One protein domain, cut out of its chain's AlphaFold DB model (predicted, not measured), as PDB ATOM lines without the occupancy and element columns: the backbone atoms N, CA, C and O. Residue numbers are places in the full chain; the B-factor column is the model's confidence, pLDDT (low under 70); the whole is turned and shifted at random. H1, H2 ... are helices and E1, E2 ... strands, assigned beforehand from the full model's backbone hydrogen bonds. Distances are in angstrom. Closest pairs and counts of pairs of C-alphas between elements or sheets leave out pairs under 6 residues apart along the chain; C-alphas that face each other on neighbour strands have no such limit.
ATOM      1  N   PRO A  13     203.211 214.235 103.078       95.06
ATOM      2  CA  PRO A  13     202.734 214.387 101.705       95.06
ATOM      3  C   PRO A  13     203.891 214.297 100.693       95.06
ATOM      4  O   PRO A  13     204.867 215.029 100.860       95.06
ATOM      5  N   PRO A  14     203.803 213.476  99.623       95.31
ATOM      6  CA  PRO A  14     204.897 213.311  98.659       95.31
ATOM      7  C   PRO A  14     205.409 214.621  98.049       95.31
ATOM      8  O   PRO A  14     206.601 214.752  97.801       95.31
ATOM      9  N   LEU A  15     204.528 215.613  97.872       95.00
ATOM     10  CA  LEU A  15     204.892 216.952  97.402       95.00
ATOM     11  C   LEU A  15     205.945 217.621  98.302       95.00
ATOM     12  O   LEU A  15     206.879 218.230  97.794       95.00
ATOM     13  N   LEU A  16     205.833 217.462  99.626       95.19
ATOM     14  CA  LEU A  16     206.755 218.053 100.605       95.19
ATOM     15  C   LEU A  16     208.093 217.309 100.711       95.19
ATOM     16  O   LEU A  16     209.000 217.786 101.388       95.19
ATOM     17  N   LEU A  17     208.218 216.143 100.070       94.19
ATOM     18  CA  LEU A  17     209.502 215.460  99.909       94.19
ATOM     19  C   LEU A  17     210.303 216.015  98.726       94.19
ATOM     20  O   LEU A  17     211.514 215.825  98.690       94.19
ATOM     21  N   ILE A  18     209.632 216.665  97.769       94.94
ATOM     22  CA  ILE A  18     210.268 217.292  96.604       94.94
ATOM     23  C   ILE A  18     210.472 218.786  96.854       94.94
ATOM     24  O   ILE A  18     211.562 219.298  96.636       94.94
ATOM     25  N   PHE A  19     209.429 219.482  97.318       96.38
ATOM     26  CA  PHE A  19     209.440 220.934  97.457       96.38
ATOM     27  C   PHE A  19     209.343 221.346  98.927       96.38
ATOM     28  O   PHE A  19     208.337 221.047  99.583       96.38
ATOM     29  N   PRO A  20     210.335 222.079  99.456       95.25
ATOM     30  CA  PRO A  20     210.365 222.542 100.844       95.25
ATOM     31  C   PRO A  20     209.454 223.767 101.063       95.25
ATOM     32  O   PRO A  20     209.883 224.814 101.550       95.25
ATOM     33  N   VAL A  21     208.170 223.648 100.703       95.31
ATOM     34  CA  VAL A  21     207.175 224.731 100.798       95.31
ATOM     35  C   VAL A  21     207.123 225.290 102.224       95.31
ATOM     36  O   VAL A  21     206.945 224.549 103.191       95.31
ATOM     37  N   GLY A  22     207.280 226.612 102.352       92.94
ATOM     38  CA  GLY A  22     207.284 227.319 103.639       92.94
ATOM     39  C   GLY A  22     208.588 227.204 104.437       92.94
ATOM     40  O   GLY A  22     208.661 227.739 105.541       92.94
ATOM     41  N   ARG A  23     209.607 226.518 103.903       95.31
ATOM     42  CA  ARG A  23     210.959 226.444 104.482       95.31
ATOM     43  C   ARG A  23     211.994 227.150 103.618       95.31
ATOM     44  O   ARG A  23     212.864 227.815 104.167       95.31
ATOM     45  N   GLU A  24     211.869 227.043 102.297       96.69
ATOM     46  CA  GLU A  24     212.727 227.749 101.342       96.69
ATOM     47  C   GLU A  24     211.869 228.566 100.378       96.69
ATOM     48  O   GLU A  24     210.821 228.107  99.911       96.69
ATOM     49  N   GLU A  25     212.305 229.792 100.097       95.06
ATOM     50  CA  GLU A  25     211.612 230.700  99.179       95.06
ATOM     51  C   GLU A  25     211.788 230.271  97.720       95.06
ATOM     52  O   GLU A  25     210.826 230.309  96.953       95.06
ATOM     53  N   MET A  26     212.990 229.811  97.370       95.50
ATOM     54  CA  MET A  26     213.393 229.403  96.027       95.50
ATOM     55  C   MET A  26     213.814 227.936  96.032       95.50
ATOM     56  O   MET A  26     214.367 227.458  97.019       95.50
ATOM     57  N   THR A  27     213.571 227.226  94.932       95.88
ATOM     58  CA  THR A  27     213.977 225.828  94.770       95.88
ATOM     59  C   THR A  27     214.409 225.554  93.331       95.88
ATOM     60  O   THR A  27     213.807 226.069  92.381       95.88
ATOM     61  N   GLU A  28     215.459 224.755  93.159       94.50
ATOM     62  CA  GLU A  28     215.934 224.322  91.847       94.50
ATOM     63  C   GLU A  28     215.019 223.219  91.297       94.50
ATOM     64  O   GLU A  28     214.939 222.122  91.846       94.50
ATOM     65  N   VAL A  29     214.309 223.512  90.203       92.50
ATOM     66  CA  VAL A  29     213.351 222.571  89.582       92.50
ATOM     67  C   VAL A  29     213.865 221.941  88.292       92.50
ATOM     68  O   VAL A  29     213.386 220.889  87.877       92.50
ATOM     69  N   LEU A  30     214.829 222.597  87.648       90.00
ATOM     70  CA  LEU A  30     215.551 222.138  86.465       90.00
ATOM     71  C   LEU A  30     217.026 222.530  86.642       90.00
ATOM     72  O   LEU A  30     217.280 223.517  87.331       90.00
ATOM     73  N   PRO A  31     217.987 221.831  86.008       91.56
ATOM     74  CA  PRO A  31     219.410 222.130  86.174       91.56
ATOM     75  C   PRO A  31     219.741 223.614  85.948       91.56
ATOM     76  O   PRO A  31     219.517 224.150  84.860       91.56
ATOM     77  N   GLY A  32     220.268 224.269  86.982       91.31
ATOM     78  CA  GLY A  32     220.623 225.688  87.001       91.31
ATOM     79  C   GLY A  32     219.437 226.658  87.030       91.31
ATOM     80  O   GLY A  32     219.635 227.851  86.800       91.31
ATOM     81  N   ARG A  33     218.207 226.183  87.269       88.94
ATOM     82  CA  ARG A  33     216.988 227.001  87.244       88.94
ATOM     83  C   ARG A  33     216.228 226.910  88.563       88.94
ATOM     84  O   ARG A  33     215.463 225.974  88.804       88.94
ATOM     85  N   GLU A  34     216.395 227.954  89.363       93.81
ATOM     86  CA  GLU A  34     215.630 228.187  90.583       93.81
ATOM     87  C   GLU A  34     214.377 229.018  90.300       93.81
ATOM     88  O   GLU A  34     214.431 230.006  89.566       93.81
ATOM     89  N   ILE A  35     213.251 228.625  90.896       93.88
ATOM     90  CA  ILE A  35     211.973 229.357  90.860       93.88
ATOM     91  C   ILE A  35     211.365 229.393  92.275       93.88
ATOM     92  O   ILE A  35     211.789 228.605  93.124       93.88
ATOM     93  N   PRO A  36     210.366 230.251  92.562       95.00
ATOM     94  CA  PRO A  36     209.713 230.271  93.861       95.00
ATOM     95  C   PRO A  36     209.123 228.903  94.195       95.00
ATOM     96  O   PRO A  36     208.369 228.333  93.402       95.00
ATOM     97  N   THR A  37     209.413 228.391  95.387       95.88
ATOM     98  CA  THR A  37     209.045 227.030  95.809       95.88
ATOM     99  C   THR A  37     207.544 226.774  95.699       95.88
ATOM    100  O   THR A  37     207.108 225.672  95.367       95.88
ATOM    101  N   TRP A  38     206.721 227.799  95.937       94.94
ATOM    102  CA  TRP A  38     205.274 227.672  95.788       94.94
ATOM    103  C   TRP A  38     204.829 227.554  94.325       94.94
ATOM    104  O   TRP A  38     203.951 226.753  94.015       94.94
ATOM    105  N   GLN A  39     205.462 228.287  93.408       93.50
ATOM    106  CA  GLN A  39     205.174 228.159  91.977       93.50
ATOM    107  C   GLN A  39     205.682 226.825  91.421       93.50
ATOM    108  O   GLN A  39     204.995 226.207  90.615       93.50
ATOM    109  N   ALA A  40     206.831 226.336  91.903       94.25
ATOM    110  CA  ALA A  40     207.311 224.987  91.603       94.25
ATOM    111  C   ALA A  40     206.282 223.918  91.979       94.25
ATOM    112  O   ALA A  40     205.959 223.050  91.168       94.25
ATOM    113  N   ALA A  41     205.728 224.016  93.191       95.19
ATOM    114  CA  ALA A  41     204.703 223.102  93.667       95.19
ATOM    115  C   ALA A  41     203.447 223.143  92.784       95.19
ATOM    116  O   ALA A  41     202.976 222.086  92.372       95.19
ATOM    117  N   LYS A  42     202.952 224.340  92.438       92.44
ATOM    118  CA  LYS A  42     201.795 224.502  91.544       92.44
ATOM    119  C   LYS A  42     202.041 223.970  90.139       92.44
ATOM    120  O   LYS A  42     201.158 223.353  89.552       92.44
ATOM    121  N   TRP A  43     203.231 224.188  89.588       91.44
ATOM    122  CA  TRP A  43     203.581 223.626  88.289       91.44
ATOM    123  C   TRP A  43     203.592 222.098  88.331       91.44
ATOM    124  O   TRP A  43     202.981 221.446  87.485       91.44
ATOM    125  N   PHE A  44     204.206 221.524  89.365       92.81
ATOM    126  CA  PHE A  44     204.273 220.079  89.556       92.81
ATOM    127  C   PHE A  44     202.894 219.426  89.727       92.81
ATOM    128  O   PHE A  44     202.658 218.336  89.209       92.81
ATOM    129  N   THR A  45     201.973 220.075  90.441       90.81
ATOM    130  CA  THR A  45     200.594 219.589  90.610       90.81
ATOM    131  C   THR A  45     199.707 219.893  89.405       90.81
ATOM    132  O   THR A  45     198.543 219.489  89.393       90.81
ATOM    133  N   GLY A  46     200.230 220.585  88.388       89.12
ATOM    134  CA  GLY A  46     199.476 221.009  87.218       89.12
ATOM    135  C   GLY A  46     198.412 222.052  87.550       89.12
ATOM    136  O   GLY A  46     197.365 222.052  86.922       89.12
ATOM    137  N   GLU A  47     198.609 222.886  88.569       86.88
ATOM    138  CA  GLU A  47     197.744 224.030  88.907       86.88
ATOM    139  C   GLU A  47     198.076 225.291  88.100       86.88
ATOM    140  O   GLU A  47     197.168 226.044  87.764       86.88
ATOM    141  N   GLU A  48     199.352 225.523  87.778       86.81
ATOM    142  CA  GLU A  48     199.802 226.657  86.957       86.81
ATOM    143  C   GLU A  48     200.885 226.213  85.962       86.81
ATOM    144  O   GLU A  48     201.610 225.245  86.203       86.81
ATOM    145  N   ALA A  49     201.006 226.913  84.832       86.81
ATOM    146  CA  ALA A  49     202.085 226.654  83.881       86.81
ATOM    147  C   ALA A  49     203.454 227.073  84.447       86.81
ATOM    148  O   ALA A  49     203.548 227.754  85.472       86.81
ATOM    149  N   PHE A  50     204.533 226.648  83.782       85.81
ATOM    150  CA  PHE A  50     205.890 226.910  84.262       85.81
ATOM    151  C   PHE A  50     206.143 228.428  84.376       85.81
ATOM    152  O   PHE A  50     205.917 229.160  83.405       85.81
ATOM    153  N   PRO A  51     206.631 228.929  85.525       84.56
ATOM    154  CA  PRO A  51     206.827 230.356  85.706       84.56
ATOM    155  C   PRO A  51     208.054 230.850  84.932       84.56
ATOM    156  O   PRO A  51     209.142 230.265  84.936       84.56
ATOM    157  N   THR A  52     207.886 231.987  84.279       82.50
ATOM    158  CA  THR A  52     208.943 232.724  83.602       82.50
ATOM    159  C   THR A  52     209.214 234.011  84.360       82.50
ATOM    160  O   THR A  52     208.304 234.710  84.801       82.50
ATOM    161  N   ARG A  53     210.493 234.339  84.525       77.88
ATOM    162  CA  ARG A  53     210.882 235.613  85.115       77.88
ATOM    163  C   ARG A  53     210.708 236.711  84.066       77.88
ATOM    164  O   ARG A  53     211.417 236.712  83.062       77.88
ATOM    165  N   ALA A  54     209.773 237.627  84.297       77.75
ATOM    166  CA  ALA A  54     209.624 238.843  83.507       77.75
ATOM    167  C   ALA A  54     210.007 240.029  84.392       77.75
ATOM    168  O   ALA A  54     209.296 240.366  85.336       77.75
ATOM    169  N   SER A  55     211.148 240.659  84.092       79.44
ATOM    170  CA  SER A  55     211.756 241.664  84.975       79.44
ATOM    171  C   SER A  55     212.091 241.068  86.362       79.44
ATOM    172  O   SER A  55     212.766 240.036  86.440       79.44
ATOM    173  N   ASP A  56     211.618 241.688  87.445       78.12
ATOM    174  CA  ASP A  56     211.781 241.237  88.833       78.12
ATOM    175  C   ASP A  56     210.578 240.456  89.384       78.12
ATOM    176  O   ASP A  56     210.556 240.104  90.561       78.12
ATOM    177  N   GLU A  57     209.596 240.131  88.538       80.00
ATOM    178  CA  GLU A  57     208.426 239.341  88.920       80.00
ATOM    179  C   GLU A  57     208.413 237.971  88.231       80.00
ATOM    180  O   GLU A  57     208.881 237.782  87.102       80.00
ATOM    181  N   TRP A  58     207.843 236.993  88.930       76.94
ATOM    182  CA  TRP A  58     207.588 235.668  88.384       76.94
ATOM    183  C   TRP A  58     206.179 235.614  87.808       76.94
ATOM    184  O   TRP A  58     205.201 235.625  88.554       76.94
ATOM    185  N   VAL A  59     206.089 235.529  86.484       78.94
ATOM    186  CA  VAL A  59     204.828 235.520  85.736       78.94
ATOM    187  C   VAL A  59     204.675 234.221  84.957       78.94
ATOM    188  O   VAL A  59     205.642 233.512  84.697       78.94
ATOM    189  N   VAL A  60     203.458 233.906  84.536       71.62
ATOM    190  CA  VAL A  60     203.224 232.796  83.609       71.62
ATOM    191  C   VAL A  60     203.320 233.326  82.177       71.62
ATOM    192  O   VAL A  60     202.655 234.304  81.838       71.62
ATOM    193  N   SER A  61     204.167 232.721  81.336       67.38
ATOM    194  CA  SER A  61     204.290 233.130  79.930       67.38
ATOM    195  C   SER A  61     203.055 232.671  79.137       67.38
ATOM    196  O   SER A  61     202.554 231.569  79.350       67.38
TER     197      SER A  61
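What this domain is: This is residues 13 to 61 of the 162 residues of an uncharacterized protein of Spinactinospora alkalitolerans (UniProt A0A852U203). A small, elongated domain has a short helix, H2, and a strand hairpin, E1 and E2, side by side in its middle, with the one-turn helix H1 towards one end and a second hairpin, E3 and E4, at the other. H2 packs chiefly beside E1, and the two hairpins are separate two-stranded antiparallel sheets, E1 - E2 and E3 - E4. The 49 printed residues hold two named helices and four named strands in the order H1, E1, E2, H2, E3, E4; the class is mixed, helices and strands. The whole is compact, with a radius of gyration of the C-alphas of 10.4 A, and spans 32 by 20 by 19 A.

How they stand to each other: Look first at the hairpin of E1, residues 26 to 30, and E2, residues 33 to 36. They are antiparallel, at 139 degrees between their directions, and C-alphas 28 and 34 face each other at 4.1 A. Across them N 27 and O 35 are 2.9 A apart and N 35 and O 27 are 3.0 A apart, within hydrogen-bond range. Next find H2, residues 37 to 44, whose closest C-alpha pair with E1 is Thr 37 and Met 26, 5.0 A apart. H1, residues 15 to 18, is close to H2 but not clearly touching it: the closest C-alphas, those of Leu 15 and Ala 41, are 7.2 A apart. H1 is apart from E2. Turn then to E3, residues 51 to 54, whose Pro 51 has its C-alpha 6.8 A from that of Gln 39, the closest pair with H2. E3 forms an antiparallel hairpin with E4, residues 57 to 60, at 131 degrees, with N 52 and O 59 at 2.7 A, within hydrogen-bond range. H2 and E4 are apart, and E1 is apart from both E3 and E4. In H2 every O i to N i+4 pair is within hydrogen-bond range; H1 is too short for such a pair.

Where its parts are: Find C-alpha 26 at (213.393, 229.403, 96.027), where E1 begins; it runs 12.2 A to C-alpha 30, and E2 returns over 10.4 A. From C-alpha 37 at (209.045, 227.030, 95.809), H2 runs 10.5 A. H1 measures 5.4 A, E3 9.2 A and E4 9.9 A, ending at C-alpha 60 at (203.224, 232.796, 83.609).

The domain as a whole: The two C-alphas farthest apart, those of Pro 13 and Ser 55, are 33.2 A apart. The printed part has no cut. The links H1 to E1 and H2 to E3 are short, the other three are tight, and none is long. The mean pLDDT of the printed part is 89.6, and residue 61 alone is under 70.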